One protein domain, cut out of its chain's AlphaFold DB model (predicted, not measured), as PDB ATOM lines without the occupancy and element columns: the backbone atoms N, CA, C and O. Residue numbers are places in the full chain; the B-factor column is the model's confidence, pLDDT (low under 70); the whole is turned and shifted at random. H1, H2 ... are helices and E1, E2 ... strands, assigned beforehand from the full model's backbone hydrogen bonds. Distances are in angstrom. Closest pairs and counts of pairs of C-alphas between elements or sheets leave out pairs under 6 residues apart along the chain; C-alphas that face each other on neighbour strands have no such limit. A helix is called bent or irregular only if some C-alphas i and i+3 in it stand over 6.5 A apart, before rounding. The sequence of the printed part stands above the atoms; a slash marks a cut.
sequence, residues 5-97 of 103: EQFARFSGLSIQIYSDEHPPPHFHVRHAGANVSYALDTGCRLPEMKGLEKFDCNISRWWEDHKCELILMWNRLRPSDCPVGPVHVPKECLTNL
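This is residues 5 to 97 of the 103 residues of an uncharacterized protein of Sphingomonas deserti (UniProt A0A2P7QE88). One long helix, H1, bent into two arms, covers a strongly twisted antiparallel sheet; small H2 packs near its bend. The printed part has 93 residues: four strands, then two helices, class mixed. The sheet E1 E2 E3 E4 is a meander, antiparallel neighbours in chain order. It is compact, radius of gyration of the C-alphas 12.9 A, spans 34 by 28 by 22 A.

Find E1, residues 5 to 10, from C-alpha 5 (14.875, 31.361, -56.500); then E2, 13 to 18, E3, 26 to 31, E4, 34 to 39. H1, 53 to 77, assigned as one helix by its hydrogen bonds, is bent: C-alphas 65 and 68 are 7.7 A apart. Irregular H1a, 53 to 65, has C-alphas 54 and 57 7.4 A apart; H1b is 68 to 77. H2, 91 to 95, ends at (0.509, 47.024, -44.646).

In hairpin E2 and E3, find N 14 and O 30 within hydrogen-bond range, 2.9 A. H1a is on the sheet, height 8.3 A; H1b, about perpendicular to it at 89 degrees, touches H2, closest C-alphas Cys 68 and Cys 93, 4.8 A. O i to N i+4 pairs are within range throughout H1b and H2, 7 of 9 in H1a.

The printed part has no cut; links E4 to H1 and H1 to H2 are long. See pLDDT under 70 at residues 5, 19 to 24, 79 to 86, 94 to 97.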
ATOM      1  N   GLU A   5      14.807  29.899 -56.544       69.12
ATOM      2  CA  GLU A   5      14.875  31.361 -56.500       69.12
ATOM      3  C   GLU A   5      15.688  31.800 -55.278       69.12
ATOM      4  O   GLU A   5      15.355  31.504 -54.124       69.12
ATOM      5  N   GLN A   6      16.814  32.477 -55.526       75.94
ATOM      6  CA  GLN A   6      17.616  33.060 -54.458       75.94
ATOM      7  C   GLN A   6      16.950  34.353 -53.990       75.94
ATOM      8  O   GLN A   6      16.933  35.340 -54.720       75.94
ATOM      9  N   PHE A   7      16.460  34.352 -52.753       76.50
ATOM     10  CA  PHE A   7      15.766  35.494 -52.167       76.50
ATOM     11  C   PHE A   7      16.736  36.580 -51.693       76.50
ATOM     12  O   PHE A   7      16.606  37.748 -52.044       76.50
ATOM     13  N   ALA A   8      17.733  36.199 -50.892       80.50
ATOM     14  CA  ALA A   8      18.633  37.155 -50.253       80.50
ATOM     15  C   ALA A   8      19.993  36.538 -49.925       80.50
ATOM     16  O   ALA A   8      20.167  35.317 -49.887       80.50
ATOM     17  N   ARG A   9      20.979  37.397 -49.655       82.12
ATOM     18  CA  ARG A   9      22.283  36.989 -49.130       82.12
ATOM     19  C   ARG A   9      22.736  37.970 -48.059       82.12
ATOM     20  O   ARG A   9      22.833  39.161 -48.328       82.12
ATOM     21  N   PHE A  10      23.066  37.473 -46.871       81.44
ATOM     22  CA  PHE A  10      23.535  38.303 -45.761       81.44
ATOM     23  C   PHE A  10      24.634  37.582 -44.978       81.44
ATOM     24  O   PHE A  10      24.575  36.373 -44.792       81.44
ATOM     25  N   SER A  11      25.682  38.290 -44.549       76.25
ATOM     26  CA  SER A  11      26.776  37.722 -43.730       76.25
ATOM     27  C   SER A  11      27.388  36.406 -44.263       76.25
ATOM     28  O   SER A  11      27.833  35.564 -43.488       76.25
ATOM     29  N   GLY A  12      27.401  36.209 -45.586       81.00
ATOM     30  CA  GLY A  12      27.871  34.974 -46.232       81.00
ATOM     31  C   GLY A  12      26.841  33.835 -46.304       81.00
ATOM     32  O   GLY A  12      27.101  32.846 -46.987       81.00
ATOM     33  N   LEU A  13      25.683  33.979 -45.657       84.94
ATOM     34  CA  LEU A  13      24.526  33.085 -45.731       84.94
ATOM     35  C   LEU A  13      23.714  33.421 -46.983       84.94
ATOM     36  O   LEU A  13      23.430  34.589 -47.244       84.94
ATOM     37  N   SER A  14      23.364  32.408 -47.771       85.62
ATOM     38  CA  SER A  14      22.533  32.556 -48.971       85.62
ATOM     39  C   SER A  14      21.176  31.920 -48.721       85.62
ATOM     40  O   SER A  14      21.124  30.768 -48.296       85.62
ATOM     41  N   ILE A  15      20.105  32.659 -48.979       82.88
ATOM     42  CA  ILE A  15      18.734  32.240 -48.699       82.88
ATOM     43  C   ILE A  15      18.035  31.910 -50.000       82.88
ATOM     44  O   ILE A  15      18.040  32.713 -50.935       82.88
ATOM     45  N   GLN A  16      17.454  30.721 -50.054       81.75
ATOM     46  CA  GLN A  16      16.813  30.184 -51.245       81.75
ATOM     47  C   GLN A  16      15.426  29.661 -50.886       81.75
ATOM     48  O   GLN A  16      15.234  29.072 -49.818       81.75
ATOM     49  N   ILE A  17      14.469  29.898 -51.779       76.94
ATOM     50  CA  ILE A  17      13.147  29.279 -51.733       76.94
ATOM     51  C   ILE A  17      13.008  28.393 -52.964       76.94
ATOM     52  O   ILE A  17      13.298  28.805 -54.089       76.94
ATOM     53  N   TYR A  18      12.548  27.173 -52.734       72.69
ATOM     54  CA  TYR A  18      12.255  26.207 -53.776       72.69
ATOM     55  C   TYR A  18      10.754  26.188 -54.035       72.69
ATOM     56  O   TYR A  18       9.950  26.018 -53.124       72.69
ATOM     57  N   SER A  19      10.377  26.372 -55.296       60.06
ATOM     58  CA  SER A  19       8.972  26.434 -55.725       60.06
ATOM     59  C   SER A  19       8.262  25.069 -55.738       60.06
ATOM     60  O   SER A  19       7.036  25.021 -55.692       60.06
ATOM     61  N   ASP A  20       9.018  23.967 -55.761       61.97
ATOM     62  CA  ASP A  20       8.501  22.586 -55.784       61.97
ATOM     63  C   ASP A  20       8.469  21.937 -54.381       61.97
ATOM     64  O   ASP A  20       7.954  20.831 -54.206       61.97
ATOM     65  N   GLU A  21       9.012  22.607 -53.353       59.59
ATOM     66  CA  GLU A  21       9.180  21.989 -52.037       59.59
ATOM     67  C   GLU A  21       7.882  21.927 -51.232       59.59
ATOM     68  O   GLU A  21       7.076  22.857 -51.151       59.59
ATOM     69  N   HIS A  22       7.671  20.739 -50.679       58.34
ATOM     70  CA  HIS A  22       6.437  20.305 -50.056       58.34
ATOM     71  C   HIS A  22       6.295  20.830 -48.619       58.34
ATOM     72  O   HIS A  22       7.283  21.190 -47.977       58.34
ATOM     73  N   PRO A  23       5.060  20.862 -48.087       58.22
ATOM     74  CA  PRO A  23       4.799  21.249 -46.705       58.22
ATOM     75  C   PRO A  23       5.591  20.423 -45.683       58.22
ATOM     76  O   PRO A  23       5.711  19.208 -45.861       58.22
ATOM     77  N   PRO A  24       6.048  21.037 -44.573       67.94
ATOM     78  CA  PRO A  24       5.731  22.388 -44.066       67.94
ATOM     79  C   PRO A  24       6.421  23.542 -44.828       67.94
ATOM     80  O   PRO A  24       7.434  23.307 -45.467       67.94
ATOM     81  N   PRO A  25       5.911  24.790 -44.779       77.44
ATOM     82  CA  PRO A  25       6.542  25.934 -45.442       77.44
ATOM     83  C   PRO A  25       7.901  26.269 -44.814       77.44
ATOM     84  O   PRO A  25       7.990  26.514 -43.609       77.44
ATOM     85  N   HIS A  26       8.960  26.293 -45.622       85.44
ATOM     86  CA  HIS A  26      10.329  26.486 -45.148       85.44
ATOM     87  C   HIS A  26      11.196  27.237 -46.167       85.44
ATOM     88  O   HIS A  26      10.875  27.315 -47.350       85.44
ATOM     89  N   PHE A  27      12.296  27.819 -45.691       86.69
ATOM     90  CA  PHE A  27      13.325  28.454 -46.511       86.69
ATOM     91  C   PHE A  27      14.684  27.812 -46.239       86.69
ATOM     92  O   PHE A  27      14.946  27.312 -45.141       86.69
ATOM     93  N   HIS A  28      15.564  27.829 -47.234       87.94
ATOM     94  CA  HIS A  28      16.874  27.198 -47.140       87.94
ATOM     95  C   HIS A  28      17.947  28.233 -46.916       87.94
ATOM     96  O   HIS A  28      18.019  29.231 -47.631       87.94
ATOM     97  N   VAL A  29      18.828  27.952 -45.966       89.56
ATOM     98  CA  VAL A  29      20.018  28.746 -45.713       89.56
ATOM     99  C   VAL A  29      21.241  27.919 -46.069       89.56
ATOM    100  O   VAL A  29      21.513  26.871 -45.480       89.56
ATOM    101  N   ARG A  30      22.002  28.416 -47.045       89.12
ATOM    102  CA  ARG A  30      23.258  27.827 -47.494       89.12
ATOM    103  C   ARG A  30      24.448  28.643 -47.020       89.12
ATOM    104  O   ARG A  30      24.519  29.848 -47.268       89.12
ATOM    105  N   HIS A  31      25.416  27.988 -46.386       88.25
ATOM    106  CA  HIS A  31      26.673  28.620 -45.984       88.25
ATOM    107  C   HIS A  31      27.798  27.600 -45.813       88.25
ATOM    108  O   HIS A  31      27.641  26.596 -45.124       88.25
ATOM    109  N   ALA A  32      28.963  27.890 -46.404       84.62
ATOM    110  CA  ALA A  32      30.172  27.060 -46.324       84.62
ATOM    111  C   ALA A  32      29.931  25.562 -46.622       84.62
ATOM    112  O   ALA A  32      30.482  24.693 -45.954       84.62
ATOM    113  N   GLY A  33      29.078  25.261 -47.609       83.94
ATOM    114  CA  GLY A  33      28.737  23.889 -48.005       83.94
ATOM    115  C   GLY A  33      27.624  23.228 -47.184       83.94
ATOM    116  O   GLY A  33      27.150  22.168 -47.578       83.94
ATOM    117  N   ALA A  34      27.160  23.848 -46.095       86.62
ATOM    118  CA  ALA A  34      25.954  23.415 -45.393       86.62
ATOM    119  C   ALA A  34      24.701  23.964 -46.090       86.62
ATOM    120  O   ALA A  34      24.714  25.104 -46.560       86.62
ATOM    121  N   ASN A  35      23.632  23.167 -46.125       88.75
ATOM    122  CA  ASN A  35      22.295  23.555 -46.572       88.75
ATOM    123  C   ASN A  35      21.293  23.133 -45.496       88.75
ATOM    124  O   ASN A  35      21.197  21.947 -45.183       88.75
ATOM    125  N   VAL A  36      20.599  24.099 -44.904       90.56
ATOM    126  CA  VAL A  36      19.770  23.887 -43.718       90.56
ATOM    127  C   VAL A  36      18.409  24.534 -43.935       90.56
ATOM    128  O   VAL A  36      18.342  25.696 -44.328       90.56
ATOM    129  N   SER A  37      17.340  23.790 -43.660       89.50
ATOM    130  CA  SER A  37      15.964  24.268 -43.809       89.50
ATOM    131  C   SER A  37      15.436  24.845 -42.498       89.50
ATOM    132  O   SER A  37      15.561  24.237 -41.428       89.50
ATOM    133  N   TYR A  38      14.825  26.019 -42.601       89.19
ATOM    134  CA  TYR A  38      14.227  26.772 -41.506       89.19
ATOM    135  C   TYR A  38      12.739  26.960 -41.778       89.19
ATOM    136  O   TYR A  38      12.336  27.255 -42.900       89.19
ATOM    137  N   ALA A  39      11.918  26.779 -40.752       87.69
ATOM    138  CA  ALA A  39      10.481  26.939 -40.840       87.69
ATOM    139  C   ALA A  39      10.129  28.407 -41.103       87.69
ATOM    140  O   ALA A  39      10.631  29.318 -40.444       87.69
ATOM    141  N   LEU A  40       9.261  28.640 -42.080       84.50
ATOM    142  CA  LEU A  40       8.904  29.983 -42.522       84.50
ATOM    143  C   LEU A  40       7.932  30.676 -41.554       84.50
ATOM    144  O   LEU A  40       7.860  31.900 -41.555       84.50
ATOM    145  N   ASP A  41       7.219  29.913 -40.719       81.56
ATOM    146  CA  ASP A  41       6.274  30.419 -39.718       81.56
ATOM    147  C   ASP A  41       6.950  30.874 -38.414       81.56
ATOM    148  O   ASP A  41       6.504  31.841 -37.801       81.56
ATOM    149  N   THR A  42       8.026  30.195 -38.006       83.44
ATOM    150  CA  THR A  42       8.750  30.482 -36.755       83.44
ATOM    151  C   THR A  42      10.142  31.073 -36.957       83.44
ATOM    152  O   THR A  42      10.722  31.574 -35.998       83.44
ATOM    153  N   GLY A  43      10.726  30.976 -38.155       85.69
ATOM    154  CA  GLY A  43      12.130  31.329 -38.396       85.69
ATOM    155  C   GLY A  43      13.130  30.369 -37.741       85.69
ATOM    156  O   GLY A  43      14.333  30.629 -37.746       85.69
ATOM    157  N   CYS A  44      12.650  29.262 -37.169       87.50
ATOM    158  CA  CYS A  44      13.458  28.282 -36.453       87.50
ATOM    159  C   CYS A  44      13.934  27.168 -37.384       87.50
ATOM    160  O   CYS A  44      13.233  26.771 -38.314       87.50
ATOM    161  N   ARG A  45      15.115  26.605 -37.109       90.94
ATOM    162  CA  ARG A  45      15.602  25.428 -37.840       90.94
ATOM    163  C   ARG A  45      14.627  24.260 -37.662       90.94
ATOM    164  O   ARG A  45      14.159  24.010 -36.551       90.94
ATOM    165  N   LEU A  46      14.364  23.518 -38.738       88.06
ATOM    166  CA  LEU A  46      13.560  22.299 -38.657       88.06
ATOM    167  C   LEU A  46      14.266  21.229 -37.798       88.06
ATOM    168  O   LEU A  46      15.486  21.089 -37.882       88.06
ATOM    169  N   PRO A  47      13.526  20.447 -36.990       80.19
ATOM    170  CA  PRO A  47      14.103  19.557 -35.976       80.19
ATOM    171  C   PRO A  47      15.019  18.460 -36.538       80.19
ATOM    172  O   PRO A  47      15.903  17.981 -35.832       80.19
ATOM    173  N   GLU A  48      14.840  18.073 -37.803       82.50
ATOM    174  CA  GLU A  48      15.659  17.049 -38.466       82.50
ATOM    175  C   GLU A  48      16.937  17.612 -39.112       82.50
ATOM    176  O   GLU A  48      17.823  16.853 -39.508       82.50
ATOM    177  N   MET A  49      17.073  18.941 -39.186       85.06
ATOM    178  CA  MET A  49      18.199  19.595 -39.844       85.06
ATOM    179  C   MET A  49      19.341  19.858 -38.859       85.06
ATOM    180  O   MET A  49      19.133  20.263 -37.713       85.06
ATOM    181  N   LYS A  50      20.575  19.664 -39.330       84.56
ATOM    182  CA  LYS A  50      21.811  19.906 -38.572       84.56
ATOM    183  C   LYS A  50      22.730  20.837 -39.346       84.56
ATOM    184  O   LYS A  50      22.753  20.810 -40.575       84.56
ATOM    185  N   GLY A  51      23.523  21.611 -38.621       83.81
ATOM    186  CA  GLY A  51      24.401  22.624 -39.178       83.81
ATOM    187  C   GLY A  51      23.844  24.036 -39.021       83.81
ATOM    188  O   GLY A  51      22.645  24.260 -38.842       83.81
ATOM    189  N   LEU A  52      24.764  24.997 -39.108       86.31
ATOM    190  CA  LEU A  52      24.503  26.431 -38.966       86.31
ATOM    191  C   LEU A  52      23.883  26.840 -37.616       86.31
ATOM    192  O   LEU A  52      23.416  27.964 -37.499       86.31
ATOM    193  N   GLU A  53      23.993  26.008 -36.574       89.50
ATOM    194  CA  GLU A  53      23.512  26.277 -35.204       89.50
ATOM    195  C   GLU A  53      24.001  27.628 -34.686       89.50
ATOM    196  O   GLU A  53      23.256  28.425 -34.124       89.50
ATOM    197  N   LYS A  54      25.272  27.926 -34.959       89.75
ATOM    198  CA  LYS A  54      25.914  29.192 -34.589       89.75
ATOM    199  C   LYS A  54      25.296  30.430 -35.251       89.75
ATOM    200  O   LYS A  54      25.575  31.541 -34.816       89.75
ATOM    201  N   PHE A  55      24.523  30.252 -36.321       88.69
ATOM    202  CA  PHE A  55      23.858  31.321 -37.060       88.69
ATOM    203  C   PHE A  55      22.353  31.381 -36.796       88.69
ATOM    204  O   PHE A  55      21.727  32.306 -37.302       88.69
ATOM    205  N   ASP A  56      21.780  30.474 -35.996       89.12
ATOM    206  CA  ASP A  56      20.331  30.424 -35.751       89.12
ATOM    207  C   ASP A  56      19.792  31.773 -35.251       89.12
ATOM    208  O   ASP A  56      18.798  32.264 -35.776       89.12
ATOM    209  N   CYS A  57      20.494  32.444 -34.328       89.31
ATOM    210  CA  CYS A  57      20.100  33.778 -33.858       89.31
ATOM    211  C   CYS A  57      20.121  34.837 -34.972       89.31
ATOM    212  O   CYS A  57      19.227  35.675 -35.052       89.31
ATOM    213  N   ASN A  58      21.134  34.809 -35.841       89.31
ATOM    214  CA  ASN A  58      21.245  35.766 -36.943       89.31
ATOM    215  C   ASN A  58      20.171  35.518 -38.006       89.31
ATOM    216  O   ASN A  58      19.616  36.470 -38.544       89.31
ATOM    217  N   ILE A  59      19.897  34.247 -38.304       88.38
ATOM    218  CA  ILE A  59      18.876  33.824 -39.263       88.38
ATOM    219  C   ILE A  59      17.490  34.171 -38.739       88.38
ATOM    220  O   ILE A  59      16.704  34.732 -39.490       88.38
ATOM    221  N   SER A  60      17.216  33.914 -37.460       88.44
ATOM    222  CA  SER A  60      15.957  34.284 -36.813       88.44
ATOM    223  C   SER A  60      15.729  35.794 -36.868       88.44
ATOM    224  O   SER A  60      14.673  36.222 -37.317       88.44
ATOM    225  N   ARG A  61      16.744  36.607 -36.547       88.94
ATOM    226  CA  ARG A  61      16.633  38.069 -36.636       88.94
ATOM    227  C   ARG A  61      16.394  38.554 -38.065       88.94
ATOM    228  O   ARG A  61      15.524  39.380 -38.301       88.94
ATOM    229  N   TRP A  62      17.156  38.030 -39.025       88.31
ATOM    230  CA  TRP A  62      16.955  38.364 -40.435       88.31
ATOM    231  C   TRP A  62      15.556  37.938 -40.908       88.31
ATOM    232  O   TRP A  62      14.900  38.677 -41.638       88.31
ATOM    233  N   TRP A  63      15.080  36.776 -40.454       89.38
ATOM    234  CA  TRP A  63      13.737  36.289 -40.740       89.38
ATOM    235  C   TRP A  63      12.673  37.209 -40.147       89.38
ATOM    236  O   TRP A  63      11.714  37.499 -40.844       89.38
ATOM    237  N   GLU A  64      12.830  37.730 -38.929       87.12
ATOM    238  CA  GLU A  64      11.860  38.673 -38.353       87.12
ATOM    239  C   GLU A  64      11.659  39.912 -39.237       87.12
ATOM    240  O   GLU A  64      10.519  40.343 -39.426       87.12
ATOM    241  N   ASP A  65      12.743  40.415 -39.833       86.25
ATOM    242  CA  ASP A  65      12.722  41.568 -40.737       86.25
ATOM    243  C   ASP A  65      12.126  41.228 -42.123       86.25
ATOM    244  O   ASP A  65      11.477  42.072 -42.736       86.25
ATOM    245  N   HIS A  66      12.291  39.988 -42.613       85.75
ATOM    246  CA  HIS A  66      11.933  39.589 -43.990       85.75
ATOM    247  C   HIS A  66      10.775  38.578 -44.083       85.75
ATOM    248  O   HIS A  66      10.382  38.174 -45.182       85.75
ATOM    249  N   LYS A  67      10.181  38.160 -42.956       84.38
ATOM    250  CA  LYS A  67       9.112  37.141 -42.892       84.38
ATOM    251  C   LYS A  67       7.946  37.478 -43.811       84.38
ATOM    252  O   LYS A  67       7.378  36.598 -44.446       84.38
ATOM    253  N   CYS A  68       7.613  38.760 -43.920       85.50
ATOM    254  CA  CYS A  68       6.521  39.233 -44.753       85.50
ATOM    255  C   CYS A  68       6.758  38.929 -46.231       85.50
ATOM    256  O   CYS A  68       5.900  38.338 -46.886       85.50
ATOM    257  N   GLU A  69       7.936  39.278 -46.737       83.75
ATOM    258  CA  GLU A  69       8.324  39.029 -48.121       83.75
ATOM    259  C   GLU A  69       8.436  37.530 -48.407       83.75
ATOM    260  O   GLU A  69       7.916  37.063 -49.419       83.75
ATOM    261  N   LEU A  70       9.008  36.759 -47.474       82.06
ATOM    262  CA  LEU A  70       9.094  35.301 -47.579       82.06
ATOM    263  C   LEU A  70       7.712  34.648 -47.689       82.06
ATOM    264  O   LEU A  70       7.499  33.828 -48.578       82.06
ATOM    265  N   ILE A  71       6.758  35.011 -46.821       81.50
ATOM    266  CA  ILE A  71       5.393  34.457 -46.844       81.50
ATOM    267  C   ILE A  71       4.687  34.816 -48.158       81.50
ATOM    268  O   ILE A  71       4.006  33.977 -48.753       81.50
ATOM    269  N   LEU A  72       4.837  36.057 -48.624       80.81
ATOM    270  CA  LEU A  72       4.239  36.509 -49.878       80.81
ATOM    271  C   LEU A  72       4.837  35.777 -51.079       80.81
ATOM    272  O   LEU A  72       4.088  35.318 -51.941       80.81
ATOM    273  N   MET A  73       6.160  35.637 -51.122       79.12
ATOM    274  CA  MET A  73       6.857  34.932 -52.191       79.12
ATOM    275  C   MET A  73       6.514  33.443 -52.187       79.12
ATOM    276  O   MET A  73       6.153  32.901 -53.227       79.12
ATOM    277  N   TRP A  74       6.494  32.809 -51.014       78.31
ATOM    278  CA  TRP A  74       6.030  31.434 -50.841       78.31
ATOM    279  C   TRP A  74       4.608  31.242 -51.385       78.31
ATOM    280  O   TRP A  74       4.334  30.319 -52.149       78.31
ATOM    281  N   ASN A  75       3.685  32.144 -51.040       77.62
ATOM    282  CA  ASN A  75       2.313  32.079 -51.537       77.62
ATOM    283  C   ASN A  75       2.197  32.347 -53.051       77.62
ATOM    284  O   ASN A  75       1.256  31.838 -53.654       77.62
ATOM    285  N   ARG A  76       3.128  33.095 -53.663       76.69
ATOM    286  CA  ARG A  76       3.192  33.313 -55.123       76.69
ATOM    287  C   ARG A  76       3.769  32.122 -55.885       76.69
ATOM    288  O   ARG A  76       3.278  31.817 -56.965       76.69
ATOM    289  N   LEU A  77       4.811  31.490 -55.346       73.56
ATOM    290  CA  LEU A  77       5.523  30.382 -55.990       73.56
ATOM    291  C   LEU A  77       4.792  29.042 -55.856       73.56
ATOM    292  O   LEU A  77       5.062  28.112 -56.612       73.56
ATOM    293  N   ARG A  78       3.858  28.948 -54.907       71.12
ATOM    294  CA  ARG A  78       3.046  27.760 -54.664       71.12
ATOM    295  C   ARG A  78       2.274  27.320 -55.921       71.12
ATOM    296  O   ARG A  78       1.511  28.117 -56.473       71.12
ATOM    297  N   PRO A  79       2.331  26.031 -56.295       66.50
ATOM    298  CA  PRO A  79       1.461  25.479 -57.328       66.50
ATOM    299  C   PRO A  79      -0.005  25.435 -56.865       66.50
ATOM    300  O   PRO A  79      -0.304  25.117 -55.715       66.50
ATOM    301  N   SER A  80      -0.946  25.706 -57.773       62.81
ATOM    302  CA  SER A  80      -2.387  25.760 -57.460       62.81
ATOM    303  C   SER A  80      -2.968  24.452 -56.899       62.81
ATOM    304  O   SER A  80      -4.015  24.490 -56.264       62.81
ATOM    305  N   ASP A  81      -2.280  23.324 -57.101       62.56
ATOM    306  CA  ASP A  81      -2.684  21.975 -56.673       62.56
ATOM    307  C   ASP A  81      -2.100  21.562 -55.301       62.56
ATOM    308  O   ASP A  81      -2.102  20.395 -54.921       62.56
ATOM    309  N   CYS A  82      -1.540  22.507 -54.538       58.03
ATOM    310  CA  CYS A  82      -0.894  22.191 -53.266       58.03
ATOM    311  C   CYS A  82      -1.935  21.841 -52.171       58.03
ATOM    312  O   CYS A  82      -2.827  22.650 -51.907       58.03
ATOM    313  N   PRO A  83      -1.818  20.690 -51.473       57.94
ATOM    314  CA  PRO A  83      -2.788  20.256 -50.456       57.94
ATOM    315  C   PRO A  83      -2.744  21.099 -49.176       57.94
ATOM    316  O   PRO A  83      -3.693  21.104 -48.392       57.94
ATOM    317  N   VAL A  84      -1.649  21.825 -48.951       57.78
ATOM    318  CA  VAL A  84      -1.606  22.859 -47.921       57.78
ATOM    319  C   VAL A  84      -2.183  24.147 -48.481       57.78
ATOM    320  O   VAL A  84      -1.816  24.582 -49.568       57.78
ATOM    321  N   GLY A  85      -3.084  24.774 -47.731       63.09
ATOM    322  CA  GLY A  85      -3.625  26.095 -48.055       63.09
ATOM    323  C   GLY A  85      -2.585  27.216 -47.894       63.09
ATOM    324  O   GLY A  85      -1.483  26.969 -47.382       63.09
ATOM    325  N   PRO A  86      -2.894  28.447 -48.346       67.12
ATOM    326  CA  PRO A  86      -2.011  29.608 -48.222       67.12
ATOM    327  C   PRO A  86      -1.486  29.769 -46.791       67.12
ATOM    328  O   PRO A  86      -2.229  29.587 -45.827       67.12
ATOM    329  N   VAL A  87      -0.204  30.121 -46.651       75.25
ATOM    330  CA  VAL A  87       0.352  30.471 -45.337       75.25
ATOM    331  C   VAL A  87      -0.315  31.767 -44.900       75.25
ATOM    332  O   VAL A  87      -0.450  32.692 -45.709       75.25
ATOM    333  N   HIS A  88      -0.751  31.824 -43.641       77.25
ATOM    334  CA  HIS A  88      -1.377  33.016 -43.090       77.25
ATOM    335  C   HIS A  88      -0.399  34.190 -43.164       77.25
ATOM    336  O   HIS A  88       0.650  34.169 -42.526       77.25
ATOM    337  N   VAL A  89      -0.748  35.211 -43.948       74.38
ATOM    338  CA  VAL A  89      -0.001  36.468 -44.003       74.38
ATOM    339  C   VAL A  89      -0.473  37.320 -42.824       74.38
ATOM    340  O   VAL A  89      -1.645  37.715 -42.816       74.38
ATOM    341  N   PRO A  90       0.379  37.613 -41.824       74.88
ATOM    342  CA  PRO A  90      -0.021  38.490 -40.737       74.88
ATOM    343  C   PRO A  90      -0.334  39.885 -41.287       74.88
ATOM    344  O   PRO A  90       0.277  40.341 -42.254       74.88
ATOM    345  N   LYS A  91      -1.309  40.580 -40.688       71.75
ATOM    346  CA  LYS A  91      -1.799  41.874 -41.206       71.75
ATOM    347  C   LYS A  91      -0.695  42.925 -41.341       71.75
ATOM    348  O   LYS A  91      -0.744  43.716 -42.275       71.75
ATOM    349  N   GLU A  92       0.306  42.898 -40.462       75.12
ATOM    350  CA  GLU A  92       1.497  43.759 -40.536       75.12
ATOM    351  C   GLU A  92       2.224  43.649 -41.890       75.12
ATOM    352  O   GLU A  92       2.653  44.650 -42.453       75.12
ATOM    353  N   CYS A  93       2.248  42.453 -42.481       71.88
ATOM    354  CA  CYS A  93       2.875  42.190 -43.770       71.88
ATOM    355  C   CYS A  93       2.052  42.686 -44.962       71.88
ATOM    356  O   CYS A  93       2.602  42.935 -46.032       71.88
ATOM    357  N   LEU A  94       0.734  42.835 -44.795       67.25
ATOM    358  CA  LEU A  94      -0.143  43.407 -45.820       67.25
ATOM    359  C   LEU A  94      -0.046  44.938 -45.863       67.25
ATOM    360  O   LEU A  94      -0.298  45.532 -46.909       67.25
ATOM    361  N   THR A  95       0.325  45.569 -44.746       59.50
ATOM    362  CA  THR A  95       0.509  47.024 -44.646       59.50
ATOM    363  C   THR A  95       1.784  47.481 -45.362       59.50
ATOM    364  O   THR A  95       1.730  48.430 -46.140       59.50
ATOM    365  N   ASN A  96       2.891  46.746 -45.212       51.75
ATOM    366  CA  ASN A  96       4.200  47.116 -45.774       51.75
ATOM    367  C   ASN A  96       4.299  47.014 -47.312       51.75
ATOM    368  O   ASN A  96       5.269  47.478 -47.899       51.75
ATOM    369  N   LEU A  97       3.298  46.443 -47.994       54.84
ATOM    370  CA  LEU A  97       3.254  46.371 -49.462       54.84
ATOM    371  C   LEU A  97       2.796  47.673 -50.141       54.84
ATOM    372  O   LEU A  97       2.898  47.781 -51.361       54.84
TER     373      LEU A  97